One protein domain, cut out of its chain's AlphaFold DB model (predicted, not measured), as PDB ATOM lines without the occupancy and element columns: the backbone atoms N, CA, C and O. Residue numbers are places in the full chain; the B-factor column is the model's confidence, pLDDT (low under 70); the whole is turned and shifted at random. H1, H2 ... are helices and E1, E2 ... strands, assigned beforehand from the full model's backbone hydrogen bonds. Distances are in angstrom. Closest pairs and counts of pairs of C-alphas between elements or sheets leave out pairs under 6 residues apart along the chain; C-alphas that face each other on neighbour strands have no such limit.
ATOM      1  N   ASP A   5      49.569 123.952 165.438       90.62
ATOM      2  CA  ASP A   5      48.392 124.503 166.109       90.62
ATOM      3  C   ASP A   5      47.405 125.137 165.127       90.62
ATOM      4  O   ASP A   5      46.198 124.970 165.275       90.62
ATOM      5  N   LEU A   6      47.900 125.823 164.088       90.25
ATOM      6  CA  LEU A   6      47.027 126.386 163.058       90.25
ATOM      7  C   LEU A   6      46.358 125.278 162.244       90.25
ATOM      8  O   LEU A   6      45.181 125.384 161.913       90.25
ATOM      9  N   PHE A   7      47.095 124.216 161.924       91.38
ATOM     10  CA  PHE A   7      46.545 123.102 161.166       91.38
ATOM     11  C   PHE A   7      45.515 122.311 161.979       91.38
ATOM     12  O   PHE A   7      44.424 122.048 161.483       91.38
ATOM     13  N   LEU A   8      45.805 122.024 163.252       90.25
ATOM     14  CA  LEU A   8      44.846 121.403 164.167       90.25
ATOM     15  C   LEU A   8      43.595 122.274 164.343       90.25
ATOM     16  O   LEU A   8      42.494 121.741 164.313       90.25
ATOM     17  N   ALA A   9      43.733 123.602 164.426       88.50
ATOM     18  CA  ALA A   9      42.585 124.508 164.496       88.50
ATOM     19  C   ALA A   9      41.698 124.453 163.238       88.50
ATOM     20  O   ALA A   9      40.475 124.507 163.353       88.50
ATOM     21  N   ILE A  10      42.288 124.313 162.043       88.31
ATOM     22  CA  ILE A  10      41.532 124.137 160.790       88.31
ATOM     23  C   ILE A  10      40.746 122.821 160.821       88.31
ATOM     24  O   ILE A  10      39.557 122.818 160.509       88.31
ATOM     25  N   LEU A  11      41.377 121.720 161.240       88.44
ATOM     26  CA  LEU A  11      40.711 120.415 161.353       88.44
ATOM     27  C   LEU A  11      39.632 120.408 162.453       88.44
ATOM     28  O   LEU A  11      38.593 119.766 162.307       88.44
ATOM     29  N   SER A  12      39.833 121.154 163.541       86.06
ATOM     30  CA  SER A  12      38.804 121.410 164.559       86.06
ATOM     31  C   SER A  12      37.630 122.213 164.024       86.06
ATOM     32  O   SER A  12      36.489 121.856 164.306       86.06
ATOM     33  N   MET A  13      37.875 123.243 163.210       83.50
ATOM     34  CA  MET A  13      36.796 123.973 162.547       83.50
ATOM     35  C   MET A  13      36.009 123.093 161.581       83.50
ATOM     36  O   MET A  13      34.794 123.235 161.541       83.50
ATOM     37  N   ASP A  14      36.655 122.203 160.825       83.00
ATOM     38  CA  ASP A  14      35.944 121.273 159.940       83.00
ATOM     39  C   ASP A  14      35.003 120.362 160.742       83.00
ATOM     40  O   ASP A  14      33.791 120.401 160.535       83.00
ATOM     41  N   ALA A  15      35.522 119.636 161.738       80.44
ATOM     42  CA  ALA A  15      34.715 118.720 162.548       80.44
ATOM     43  C   ALA A  15      33.603 119.424 163.350       80.44
ATOM     44  O   ALA A  15      32.512 118.878 163.502       80.44
ATOM     45  N   TYR A  16      33.841 120.644 163.846       77.50
ATOM     46  CA  TYR A  16      32.820 121.413 164.568       77.50
ATOM     47  C   TYR A  16      31.647 121.819 163.669       77.50
ATOM     48  O   TYR A  16      30.502 121.839 164.113       77.50
ATOM     49  N   ALA A  42      32.670 111.441 152.966       80.75
ATOM     50  CA  ALA A  42      33.381 110.267 152.461       80.75
ATOM     51  C   ALA A  42      34.687 110.023 153.243       80.75
ATOM     52  O   ALA A  42      35.605 110.845 153.242       80.75
ATOM     53  N   SER A  43      34.772 108.855 153.877       80.25
ATOM     54  CA  SER A  43      35.917 108.358 154.652       80.25
ATOM     55  C   SER A  43      36.914 107.526 153.833       80.25
ATOM     56  O   SER A  43      37.864 106.957 154.363       80.25
ATOM     57  N   ASP A  44      36.754 107.488 152.508       80.06
ATOM     58  CA  ASP A  44      37.597 106.728 151.575       80.06
ATOM     59  C   ASP A  44      38.913 107.440 151.187       80.06
ATOM     60  O   ASP A  44      39.669 106.965 150.332       80.06
ATOM     61  N   GLY A  45      39.211 108.584 151.813       80.50
ATOM     62  CA  GLY A  45      40.388 109.400 151.523       80.50
ATOM     63  C   GLY A  45      40.254 110.320 150.310       80.50
ATOM     64  O   GLY A  45      41.251 110.943 149.936       80.50
ATOM     65  N   THR A  46      39.075 110.420 149.687       84.44
ATOM     66  CA  THR A  46      38.825 111.375 148.591       84.44
ATOM     67  C   THR A  46      38.666 112.808 149.089       84.44
ATOM     68  O   THR A  46      39.064 113.746 148.392       84.44
ATOM     69  N   ILE A  47      38.151 112.983 150.309       85.50
ATOM     70  CA  ILE A  47      38.007 114.293 150.941       85.50
ATOM     71  C   ILE A  47      39.340 114.719 151.541       85.50
ATOM     72  O   ILE A  47      39.910 114.031 152.392       85.50
ATOM     73  N   THR A  48      39.838 115.872 151.094       87.25
ATOM     74  CA  THR A  48      41.125 116.426 151.522       87.25
ATOM     75  C   THR A  48      40.966 117.845 152.040       87.25
ATOM     76  O   THR A  48      40.284 118.672 151.439       87.25
ATOM     77  N   ILE A  49      41.630 118.133 153.156       86.38
ATOM     78  CA  ILE A  49      41.697 119.459 153.764       86.38
ATOM     79  C   ILE A  49      43.170 119.819 153.874       86.38
ATOM     80  O   ILE A  49      43.884 119.389 154.784       86.38
ATOM     81  N   GLY A  50      43.653 120.569 152.884       87.00
ATOM     82  CA  GLY A  50      45.084 120.817 152.729       87.00
ATOM     83  C   GLY A  50      45.856 119.501 152.616       87.00
ATOM     84  O   GLY A  50      45.660 118.746 151.667       87.00
ATOM     85  N   ASN A  51      46.714 119.225 153.602       89.44
ATOM     86  CA  ASN A  51      47.615 118.067 153.616       89.44
ATOM     87  C   ASN A  51      47.119 116.935 154.523       89.44
ATOM     88  O   ASN A  51      47.906 116.134 155.023       89.44
ATOM     89  N   ALA A  52      45.810 116.877 154.747       90.31
ATOM     90  CA  ALA A  52      45.162 115.792 155.456       90.31
ATOM     91  C   ALA A  52      43.999 115.249 154.625       90.31
ATOM     92  O   ALA A  52      43.365 115.997 153.879       90.31
ATOM     93  N   LYS A  53      43.723 113.954 154.750       91.31
ATOM     94  CA  LYS A  53      42.564 113.304 154.123       91.31
ATOM     95  C   LYS A  53      41.694 112.643 155.181       91.31
ATOM     96  O   LYS A  53      42.240 112.109 156.145       91.31
ATOM     97  N   VAL A  54      40.381 112.663 154.993       88.75
ATOM     98  CA  VAL A  54      39.436 111.977 155.888       88.75
ATOM     99  C   VAL A  54      39.598 110.468 155.714       88.75
ATOM    100  O   VAL A  54      39.612 109.979 154.587       88.75
ATOM    101  N   ILE A  55      39.761 109.744 156.820       89.00
ATOM    102  CA  ILE A  55      39.926 108.279 156.819       89.00
ATOM    103  C   ILE A  55      38.875 107.541 157.654       89.00
ATOM    104  O   ILE A  55      38.750 106.330 157.517       89.00
ATOM    105  N   ALA A  56      38.174 108.256 158.532       87.06
ATOM    106  CA  ALA A  56      37.019 107.770 159.274       87.06
ATOM    107  C   ALA A  56      36.229 108.970 159.806       87.06
ATOM    108  O   ALA A  56      36.817 110.006 160.129       87.06
ATOM    109  N   ASN A  57      34.920 108.837 159.950       84.31
ATOM    110  CA  ASN A  57      34.070 109.807 160.635       84.31
ATOM    111  C   ASN A  57      32.965 109.099 161.424       84.31
ATOM    112  O   ASN A  57      32.958 107.879 161.577       84.31
ATOM    113  N   LEU A  58      32.043 109.890 161.970       79.75
ATOM    114  CA  LEU A  58      30.948 109.349 162.753       79.75
ATOM    115  C   LEU A  58      29.976 108.495 161.925       79.75
ATOM    116  O   LEU A  58      29.414 107.568 162.487       79.75
ATOM    117  N   GLU A  59      29.798 108.753 160.624       79.75
ATOM    118  CA  GLU A  59      28.914 107.950 159.757       79.75
ATOM    119  C   GLU A  59      29.435 106.514 159.556       79.75
ATOM    120  O   GLU A  59      28.660 105.610 159.246       79.75
ATOM    121  N   ASP A  60      30.730 106.283 159.789       79.19
ATOM    122  CA  ASP A  60      31.339 104.952 159.773       79.19
ATOM    123  C   ASP A  60      31.145 104.176 161.097       79.19
ATOM    124  O   ASP A  60      31.503 102.998 161.180       79.19
ATOM    125  N   ALA A  61      30.642 104.822 162.157       75.38
ATOM    126  CA  ALA A  61      30.518 104.238 163.495       75.38
ATOM    127  C   ALA A  61      29.142 103.588 163.729       75.38
ATOM    128  O   ALA A  61      28.141 103.962 163.128       75.38
ATOM    129  N   GLU A  62      29.041 102.646 164.672       71.44
ATOM    130  CA  GLU A  62      27.757 101.985 164.981       71.44
ATOM    131  C   GLU A  62      26.786 102.858 165.807       71.44
ATOM    132  O   GLU A  62      25.609 102.525 165.923       71.44
ATOM    133  N   ILE A  63      27.260 103.979 166.364       67.38
ATOM    134  CA  ILE A  63      26.540 104.822 167.342       67.38
ATOM    135  C   ILE A  63      26.140 106.206 166.795       67.38
ATOM    136  O   ILE A  63      25.997 107.162 167.559       67.38
ATOM    137  N   VAL A  64      26.016 106.345 165.467       71.81
ATOM    138  CA  VAL A  64      25.871 107.640 164.768       71.81
ATOM    139  C   VAL A  64      24.759 108.511 165.354       71.81
ATOM    140  O   VAL A  64      24.983 109.675 165.682       71.81
ATOM    141  N   GLN A  65      23.556 107.951 165.503       68.38
ATOM    142  CA  GLN A  65      22.361 108.716 165.869       68.38
ATOM    143  C   GLN A  65      22.421 109.190 167.321       68.38
ATOM    144  O   GLN A  65      22.087 110.337 167.616       68.38
ATOM    145  N   GLU A  66      22.879 108.329 168.222       71.94
ATOM    146  CA  GLU A  66      23.045 108.613 169.642       71.94
ATOM    147  C   GLU A  66      24.124 109.666 169.878       71.94
ATOM    148  O   GLU A  66      23.918 110.615 170.637       71.94
ATOM    149  N   ALA A  67      25.256 109.526 169.190       70.44
ATOM    150  CA  ALA A  67      26.361 110.465 169.266       70.44
ATOM    151  C   ALA A  67      25.953 111.854 168.748       70.44
ATOM    152  O   ALA A  67      26.139 112.847 169.455       70.44
ATOM    153  N   GLN A  68      25.310 111.929 167.577       70.44
ATOM    154  CA  GLN A  68      24.812 113.191 167.023       70.44
ATOM    155  C   GLN A  68      23.746 113.832 167.922       70.44
ATOM    156  O   GLN A  68      23.802 115.039 168.160       70.44
ATOM    157  N   ALA A  69      22.807 113.041 168.459       69.31
ATOM    158  CA  ALA A  69      21.779 113.522 169.385       69.31
ATOM    159  C   ALA A  69      22.376 114.057 170.693       69.31
ATOM    160  O   ALA A  69      21.860 115.021 171.259       69.31
ATOM    161  N   ALA A  70      23.484 113.473 171.152       67.25
ATOM    162  CA  ALA A  70      24.241 113.984 172.282       67.25
ATOM    163  C   ALA A  70      25.060 115.236 171.948       67.25
ATOM    164  O   ALA A  70      25.568 115.862 172.868       67.25
ATOM    165  N   GLY A  71      25.174 115.637 170.678       70.44
ATOM    166  CA  GLY A  71      26.027 116.743 170.235       70.44
ATOM    167  C   GLY A  71      27.481 116.335 169.980       70.44
ATOM    168  O   GLY A  71      28.291 117.179 169.597       70.44
ATOM    169  N   PHE A  72      27.808 115.050 170.139       76.50
ATOM    170  CA  PHE A  72      29.121 114.508 169.824       76.50
ATOM    171  C   PHE A  72      29.292 114.338 168.313       76.50
ATOM    172  O   PHE A  72      28.398 113.868 167.608       76.50
ATOM    173  N   TYR A  73      30.467 114.703 167.814       79.50
ATOM    174  CA  TYR A  73      30.862 114.414 166.443       79.50
ATOM    175  C   TYR A  73      32.381 114.379 166.337       79.50
ATOM    176  O   TYR A  73      33.059 115.179 166.983       79.50
ATOM    177  N   ALA A  74      32.914 113.470 165.522       84.31
ATOM    178  CA  ALA A  74      34.347 113.333 165.338       84.31
ATOM    179  C   ALA A  74      34.724 112.853 163.933       84.31
ATOM    180  O   ALA A  74      33.945 112.186 163.249       84.31
ATOM    181  N   VAL A  75      35.942 113.207 163.525       86.38
ATOM    182  CA  VAL A  75      36.546 112.880 162.231       86.38
ATOM    183  C   VAL A  75      38.016 112.552 162.443       86.38
ATOM    184  O   VAL A  75      38.733 113.281 163.132       86.38
ATOM    185  N   ALA A  76      38.476 111.472 161.825       89.75
ATOM    186  CA  ALA A  76      39.878 111.109 161.757       89.75
ATOM    187  C   ALA A  76      40.468 111.512 160.403       89.75
ATOM    188  O   ALA A  76      39.932 111.181 159.339       89.75
ATOM    189  N   TYR A  77      41.617 112.178 160.454       90.56
ATOM    190  CA  TYR A  77      42.377 112.598 159.288       90.56
ATOM    191  C   TYR A  77      43.767 111.965 159.288       90.56
ATOM    192  O   TYR A  77      44.445 111.961 160.310       90.56
ATOM    193  N   GLU A  78      44.230 111.495 158.133       92.62
ATOM    194  CA  GLU A  78      45.617 111.059 157.930       92.62
ATOM    195  C   GLU A  78      46.418 112.179 157.262       92.62
ATOM    196  O   GLU A  78      46.028 112.689 156.207       92.62
ATOM    197  N   ILE A  79      47.558 112.534 157.853       93.06
ATOM    198  CA  ILE A  79      48.501 113.506 157.299       93.06
ATOM    199  C   ILE A  79      49.199 112.904 156.074       93.06
ATOM    200  O   ILE A  79      49.834 111.851 156.146       93.06
ATOM    201  N   THR A  80      49.097 113.567 154.925       92.00
ATOM    202  CA  THR A  80      49.535 113.014 153.635       92.00
ATOM    203  C   THR A  80      51.001 113.314 153.312       92.00
ATOM    204  O   THR A  80      51.613 112.587 152.516       92.00
ATOM    205  N   ASP A  81      51.598 114.323 153.956       89.56
ATOM    206  CA  ASP A  81      52.998 114.722 153.787       89.56
ATOM    207  C   ASP A  81      53.624 115.350 155.056       89.56
ATOM    208  O   ASP A  81      52.960 115.562 156.058       89.56
ATOM    209  N   GLY A  82      54.929 115.640 155.028       86.69
ATOM    210  CA  GLY A  82      55.660 116.233 156.162       86.69
ATOM    211  C   GLY A  82      55.678 117.767 156.172       86.69
ATOM    212  O   GLY A  82      56.683 118.363 156.554       86.69
ATOM    213  N   SER A  83      54.650 118.433 155.643       87.81
ATOM    214  CA  SER A  83      54.636 119.902 155.515       87.81
ATOM    215  C   SER A  83      53.999 120.635 156.706       87.81
ATOM    216  O   SER A  83      54.066 121.874 156.772       87.81
ATOM    217  N   VAL A  84      53.397 119.883 157.632       89.12
ATOM    218  CA  VAL A  84      52.860 120.371 158.904       89.12
ATOM    219  C   VAL A  84      53.919 120.176 159.978       89.12
ATOM    220  O   VAL A  84      54.436 119.080 160.167       89.12
ATOM    221  N   ASP A  85      54.266 121.254 160.670       90.69
ATOM    222  CA  ASP A  85      55.272 121.184 161.724       90.69
ATOM    223  C   ASP A  85      54.829 120.230 162.848       90.69
ATOM    224  O   ASP A  85      53.678 120.270 163.283       90.69
ATOM    225  N   GLY A  86      55.726 119.359 163.315       86.12
ATOM    226  CA  GLY A  86      55.447 118.418 164.406       86.12
ATOM    227  C   GLY A  86      54.343 117.381 164.142       86.12
ATOM    228  O   GLY A  86      53.799 116.850 165.118       86.12
ATOM    229  N   LEU A  87      54.001 117.127 162.872       88.31
ATOM    230  CA  LEU A  87      53.179 116.005 162.411       88.31
ATOM    231  C   LEU A  87      53.885 115.314 161.242       88.31
ATOM    232  O   LEU A  87      54.179 115.942 160.223       88.31
ATOM    233  N   ASP A  88      54.138 114.019 161.380       90.56
ATOM    234  CA  ASP A  88      54.775 113.240 160.328       90.56
ATOM    235  C   ASP A  88      53.743 112.773 159.297       90.56
ATOM    236  O   ASP A  88      52.544 112.644 159.563       90.56
ATOM    237  N   LYS A  89      54.218 112.464 158.088       91.38
ATOM    238  CA  LYS A  89      53.389 111.771 157.103       91.38
ATOM    239  C   LYS A  89      52.888 110.453 157.702       91.38
ATOM    240  O   LYS A  89      53.692 109.629 158.129       91.38
ATOM    241  N   GLY A  90      51.582 110.224 157.630       88.00
ATOM    242  CA  GLY A  90      50.916 109.054 158.195       88.00
ATOM    243  C   GLY A  90      50.431 109.243 159.634       88.00
ATOM    244  O   GLY A  90      49.727 108.366 160.125       88.00
ATOM    245  N   SER A  91      50.745 110.367 160.292       90.56
ATOM    246  CA  SER A  91      50.115 110.721 161.567       90.56
ATOM    247  C   SER A  91      48.599 110.810 161.407       90.56
ATOM    248  O   SER A  91      48.100 111.293 160.386       90.56
ATOM    249  N   VAL A  92      47.877 110.385 162.440       90.62
ATOM    250  CA  VAL A  92      46.420 110.483 162.504       90.62
ATOM    251  C   VAL A  92      46.044 111.623 163.438       90.62
ATOM    252  O   VAL A  92      46.530 111.716 164.564       90.62
ATOM    253  N   VAL A  93      45.167 112.504 162.976       89.44
ATOM    254  CA  VAL A  93      44.556 113.548 163.795       89.44
ATOM    255  C   VAL A  93      43.087 113.209 163.971       89.44
ATOM    256  O   VAL A  93      42.373 113.080 162.982       89.44
ATOM    257  N   ILE A  94      42.624 113.103 165.211       88.12
ATOM    258  CA  ILE A  94      41.207 112.940 165.529       88.12
ATOM    259  C   ILE A  94      40.693 114.275 166.026       88.12
ATOM    260  O   ILE A  94      41.100 114.772 167.078       88.12
ATOM    261  N   SER A  95      39.807 114.855 165.234       87.75
ATOM    262  CA  SER A  95      39.123 116.085 165.565       87.75
ATOM    263  C   SER A  95      37.741 115.759 166.092       87.75
ATOM    264  O   SER A  95      36.999 115.045 165.422       87.75
ATOM    265  N   TYR A  96      37.387 116.260 167.270       82.62
ATOM    266  CA  TYR A  96      36.077 116.010 167.857       82.62
ATOM    267  C   TYR A  96      35.475 117.267 168.485       82.62
ATOM    268  O   TYR A  96      36.172 118.084 169.099       82.62
ATOM    269  N   ARG A  97      34.151 117.395 168.372       78.38
ATOM    270  CA  ARG A  97      33.347 118.243 169.255       78.38
ATOM    271  C   ARG A  97      32.696 117.362 170.314       78.38
ATOM    272  O   ARG A  97      32.114 116.321 170.009       78.38
ATOM    273  N   GLY A  98      32.859 117.764 171.564       65.56
ATOM    274  CA  GLY A  98      32.191 117.136 172.695       65.56
ATOM    275  C   GLY A  98      30.841 117.785 172.972       65.56
ATOM    276  O   GLY A  98      30.493 118.816 172.399       65.56
ATOM    277  N   THR A  99      30.118 117.192 173.910       55.00
ATOM    278  CA  THR A  99      28.960 117.807 174.547       55.00
ATOM    279  C   THR A  99      29.307 118.152 175.985       55.00
ATOM    280  O   THR A  99      29.974 117.373 176.669       55.00
ATOM    281  N   ASP A 100      28.879 119.322 176.453       48.78
ATOM    282  CA  ASP A 100      28.901 119.665 177.875       48.78
ATOM    283  C   ASP A 100      27.729 119.017 178.633       48.78
ATOM    284  O   ASP A 100      27.657 119.125 179.861       48.78
ATOM    285  N   ALA A 101      26.846 118.297 177.924       45.97
ATOM    286  CA  ALA A 101      25.756 117.519 178.490       45.97
ATOM    287  C   ALA A 101      26.299 116.308 179.260       45.97
ATOM    288  O   ALA A 101      26.241 115.154 178.830       45.97
ATOM    289  N   HIS A 102      26.815 116.577 180.455       45.94
ATOM    290  CA  HIS A 102      27.139 115.573 181.450       45.94
ATOM    291  C   HIS A 102      25.834 115.098 182.110       45.94
ATOM    292  O   HIS A 102      25.514 115.456 183.239       45.94
ATOM    293  N   GLY A 103      25.056 114.321 181.352       50.53
ATOM    294  CA  GLY A 103      23.845 113.643 181.804       50.53
ATOM    295  C   GLY A 103      22.591 114.513 181.832       50.53
ATOM    296  O   GLY A 103      22.345 115.177 182.826       50.53
ATOM    297  N   ASP A 104      21.768 114.439 180.782       47.94
ATOM    298  CA  ASP A 104      20.294 114.423 180.890       47.94
ATOM    299  C   ASP A 104      19.635 114.137 179.523       47.94
ATOM    300  O   ASP A 104      18.804 114.901 179.042       47.94
ATOM    301  N   LEU A 105      20.016 113.052 178.834       45.62
ATOM    302  CA  LEU A 105      19.230 112.597 177.674       45.62
ATOM    303  C   LEU A 105      18.078 111.666 178.067       45.62
ATOM    304  O   LEU A 105      17.322 111.250 177.200       45.62
ATOM    305  N   ASN A 112      29.168 105.437 179.834       48.38
ATOM    306  CA  ASN A 112      29.544 106.843 179.897       48.38
ATOM    307  C   ASN A 112      30.033 107.285 178.510       48.38
ATOM    308  O   ASN A 112      31.159 106.978 178.137       48.38
ATOM    309  N   LEU A 113      29.244 108.086 177.793       49.75
ATOM    310  CA  LEU A 113      29.690 108.785 176.573       49.75
ATOM    311  C   LEU A 113      30.845 109.779 176.838       49.75
ATOM    312  O   LEU A 113      31.373 110.378 175.909       49.75
ATOM    313  N   GLY A 114      31.225 109.975 178.108       46.50
ATOM    314  CA  GLY A 114      32.341 110.826 178.525       46.50
ATOM    315  C   GLY A 114      33.727 110.286 178.159       46.50
ATOM    316  O   GLY A 114      34.685 111.050 178.202       46.50
ATOM    317  N   GLU A 115      33.838 109.012 177.778       49.66
ATOM    318  CA  GLU A 115      35.088 108.410 177.308       49.66
ATOM    319  C   GLU A 115      34.795 107.560 176.072       49.66
ATOM    320  O   GLU A 115      34.635 106.347 176.166       49.66
ATOM    321  N   LEU A 116      34.702 108.195 174.901       51.22
ATOM    322  CA  LEU A 116      34.856 107.441 173.659       51.22
ATOM    323  C   LEU A 116      36.296 106.948 173.601       51.22
ATOM    324  O   LEU A 116      37.233 107.741 173.474       51.22
ATOM    325  N   LEU A 117      36.469 105.639 173.752       50.19
ATOM    326  CA  LEU A 117      37.769 105.014 173.591       50.19
ATOM    327  C   LEU A 117      38.114 105.002 172.100       50.19
ATOM    328  O   LEU A 117      37.241 104.910 171.240       50.19
ATOM    329  N   LEU A 118      39.408 105.058 171.775       53.66
ATOM    330  CA  LEU A 118      39.898 104.978 170.391       53.66
ATOM    331  C   LEU A 118      39.388 103.715 169.663       53.66
ATOM    332  O   LEU A 118      39.272 103.707 168.442       53.66
ATOM    333  N   THR A 119      39.064 102.671 170.432       55.78
ATOM    334  CA  THR A 119      38.470 101.403 169.985       55.78
ATOM    335  C   THR A 119      37.025 101.521 169.517       55.78
ATOM    336  O   THR A 119      36.579 100.683 168.740       55.78
ATOM    337  N   ASP A 120      36.298 102.530 169.997       53.59
ATOM    338  CA  ASP A 120      34.897 102.778 169.647       53.59
ATOM    339  C   ASP A 120      34.786 103.634 168.378       53.59
ATOM    340  O   ASP A 120      33.722 103.726 167.766       53.59
ATOM    341  N   PHE A 121      35.901 104.243 167.959       60.69
ATOM    342  CA  PHE A 121      36.020 104.872 166.655       60.69
ATOM    343  C   PHE A 121      36.389 103.817 165.602       60.69
ATOM    344  O   PHE A 121      37.274 102.996 165.853       60.69
ATOM    345  N   PRO A 122      35.777 103.837 164.405       55.56
ATOM    346  CA  PRO A 122      36.003 102.862 163.335       55.56
ATOM    347  C   PRO A 122      37.360 103.062 162.633       55.56
ATOM    348  O   PRO A 122      37.471 103.073 161.415       55.56
ATOM    349  N   LEU A 123      38.442 103.163 163.406       60.00
ATOM    350  CA  LEU A 123      39.818 103.028 162.927       60.00
ATOM    351  C   LEU A 123      40.198 101.548 162.699       60.00
ATOM    352  O   LEU A 123      41.353 101.235 162.398       60.00
ATOM    353  N   ALA A 124      39.227 100.639 162.852       47.16
ATOM    354  CA  ALA A 124      39.379  99.196 162.782       47.16
ATOM    355  C   ALA A 124      40.028  98.751 161.459       47.16
ATOM    356  O   ALA A 124      39.467  98.904 160.374       47.16
ATOM    357  N   GLY A 125      41.226  98.172 161.572       48.00
ATOM    358  CA  GLY A 125      42.012  97.653 160.448       48.00
ATOM    359  C   GLY A 125      43.479  98.089 160.428       48.00
ATOM    360  O   GLY A 125      44.227  97.638 159.559       48.00
ATOM    361  N   ARG A 126      43.909  98.948 161.360       51.91
ATOM    362  CA  ARG A 126      45.308  99.378 161.511       51.91
ATOM    363  C   ARG A 126      45.713  99.337 162.986       51.91
ATOM    364  O   ARG A 126      45.849 100.374 163.622       51.91
ATOM    365  N   ASP A 127      45.900  98.127 163.511       48.78
ATOM    366  CA  ASP A 127      46.272  97.830 164.912       48.78
ATOM    367  C   ASP A 127      47.680  98.323 165.328       48.78
ATOM    368  O   ASP A 127      48.148  98.026 166.426       48.78
ATOM    369  N   ASP A 128      48.361  99.103 164.484       51.00
ATOM    370  CA  ASP A 128      49.802  99.352 164.596       51.00
ATOM    371  C   ASP A 128      50.144 100.826 164.883       51.00
ATOM    372  O   ASP A 128      51.303 101.229 164.751       51.00
ATOM    373  N   TYR A 129      49.166 101.670 165.228       51.75
ATOM    374  CA  TYR A 129      49.483 103.050 165.590       51.75
ATOM    375  C   TYR A 129      50.122 103.078 166.977       51.75
ATOM    376  O   TYR A 129      49.442 102.990 167.996       51.75
ATOM    377  N   ASP A 130      51.443 103.249 167.014       52.81
ATOM    378  CA  ASP A 130      52.121 103.711 168.218       52.81
ATOM    379  C   ASP A 130      51.402 104.991 168.687       52.81
ATOM    380  O   ASP A 130      51.310 105.953 167.921       52.81
ATOM    381  N   GLU A 131      50.900 105.033 169.930       48.53
ATOM    382  CA  GLU A 131      50.214 106.203 170.512       48.53
ATOM    383  C   GLU A 131      50.850 107.585 170.223       48.53
ATOM    384  O   GLU A 131      50.091 108.540 170.049       48.53
ATOM    385  N   PRO A 132      52.187 107.765 170.085       53.06
ATOM    386  CA  PRO A 132      52.763 109.037 169.626       53.06
ATOM    387  C   PRO A 132      52.312 109.529 168.237       53.06
ATOM    388  O   PRO A 132      52.569 110.688 167.914       53.06
ATOM    389  N   SER A 133      51.683 108.689 167.411       62.16
ATOM    390  CA  SER A 133      51.235 109.023 166.049       62.16
ATOM    391  C   SER A 133      49.800 109.555 165.972       62.16
ATOM    392  O   SER A 133      49.392 110.039 164.910       62.16
ATOM    393  N   VAL A 134      49.058 109.500 167.084       67.12
ATOM    394  CA  VAL A 134      47.682 109.992 167.187       67.12
ATOM    395  C   VAL A 134      47.668 111.335 167.911       67.12
ATOM    396  O   VAL A 134      48.212 111.495 169.003       67.12
ATOM    397  N   HIS A 135      47.023 112.324 167.304       77.31
ATOM    398  CA  HIS A 135      46.868 113.657 167.873       77.31
ATOM    399  C   HIS A 135      45.392 114.016 168.005       77.31
ATOM    400  O   HIS A 135      44.600 113.749 167.107       77.31
ATOM    401  N   LEU A 136      45.034 114.655 169.117       73.94
ATOM    402  CA  LEU A 136      43.674 115.114 169.377       73.94
ATOM    403  C   LEU A 136      43.539 116.600 169.048       73.94
ATOM    404  O   LEU A 136      44.397 117.407 169.416       73.94
ATOM    405  N   ALA A 137      42.448 116.951 168.380       69.50
ATOM    406  CA  ALA A 137      42.055 118.321 168.099       69.50
ATOM    407  C   ALA A 137      40.616 118.528 168.593       69.50
ATOM    408  O   ALA A 137      39.744 117.701 168.344       69.50
ATOM    409  N   SER A 138      40.356 119.616 169.314       66.25
ATOM    410  CA  SER A 138      39.026 119.913 169.846       66.25
ATOM    411  C   SER A 138      38.709 121.397 169.697       66.25
ATOM    412  O   SER A 138      39.572 122.245 169.932       66.25
ATOM    413  N   ALA A 139      37.473 121.697 169.302       55.22
ATOM    414  CA  ALA A 139      36.900 123.036 169.351       55.22
ATOM    415  C   ALA A 139      36.027 123.155 170.613       55.22
ATOM    416  O   ALA A 139      35.112 122.349 170.796       55.22
TER     417      ALA A 139
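Overview. This is residues 5 to 16, 42 to 105 and 112 to 139 of the 140 residues of an uncharacterized protein of Phyllobacteriaceae bacterium (UniProt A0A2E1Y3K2). A strongly twisted sheet of four strands has helix H1 slantwise over one face, making two layers, while the short helix H2 sits near one end of the strands and only grazes the sheet. A long stretch with no named element, residues 112 to 133, loops out on the side away from H1. The 104 printed residues hold two named helices and four named strands, in the order H1 E1 H2 E2 E3 E4; the mixed sheet runs E1, E2, E3, E4, and the class is mixed, helices and strands, with 42 residues, under half, in named elements. The whole is compact, with a radius of gyration of the C-alphas of 13.6 A, and only just elongated, spanning 43 by 29 by 25 A.

Arrangement. H1, residues 5 to 16, is over E3, residues 92 to 97, and E4, residues 134 to 138, at a height over the sheet of 7.8 A. Its closest C-alphas to E3 are those of Ser 12 and Ser 95, 5.4 A apart. E1, residues 52 to 57, is antiparallel to E2, residues 73 to 79, with N 55 and O 76 2.9 A apart. H2, residues 64 to 69, only grazes the sheet and is apart from H1. E2 and E3 form a hairpin, with N 75 and O 95 2.8 A apart. E3 and E4 are parallel, with N 137 and O 94 2.9 A apart. In H1 and H2 every O i to N i+4 pair is within hydrogen-bond range.

Along the chain. H1 begins at C-alpha 5, (48.392, 124.503, 166.109), and is 16.0 A long. E2 measures 19.9 A and E3 16.6 A. E4 ends at C-alpha 138, (39.026, 119.913, 169.846).

Size, cuts and confidence. The C-alphas of Gly 82 and Asp 104 are the farthest apart, 43.2 A. Residues 17 to 41 and 106 to 111 are not printed, with gaps of 16.5 A and 12.0 A between the C-alphas across the cuts. The link E2 to E3 is long. Mean pLDDT of the printed part is 73.7; residues 98 to 105 and 112 to 134 are among those under 70.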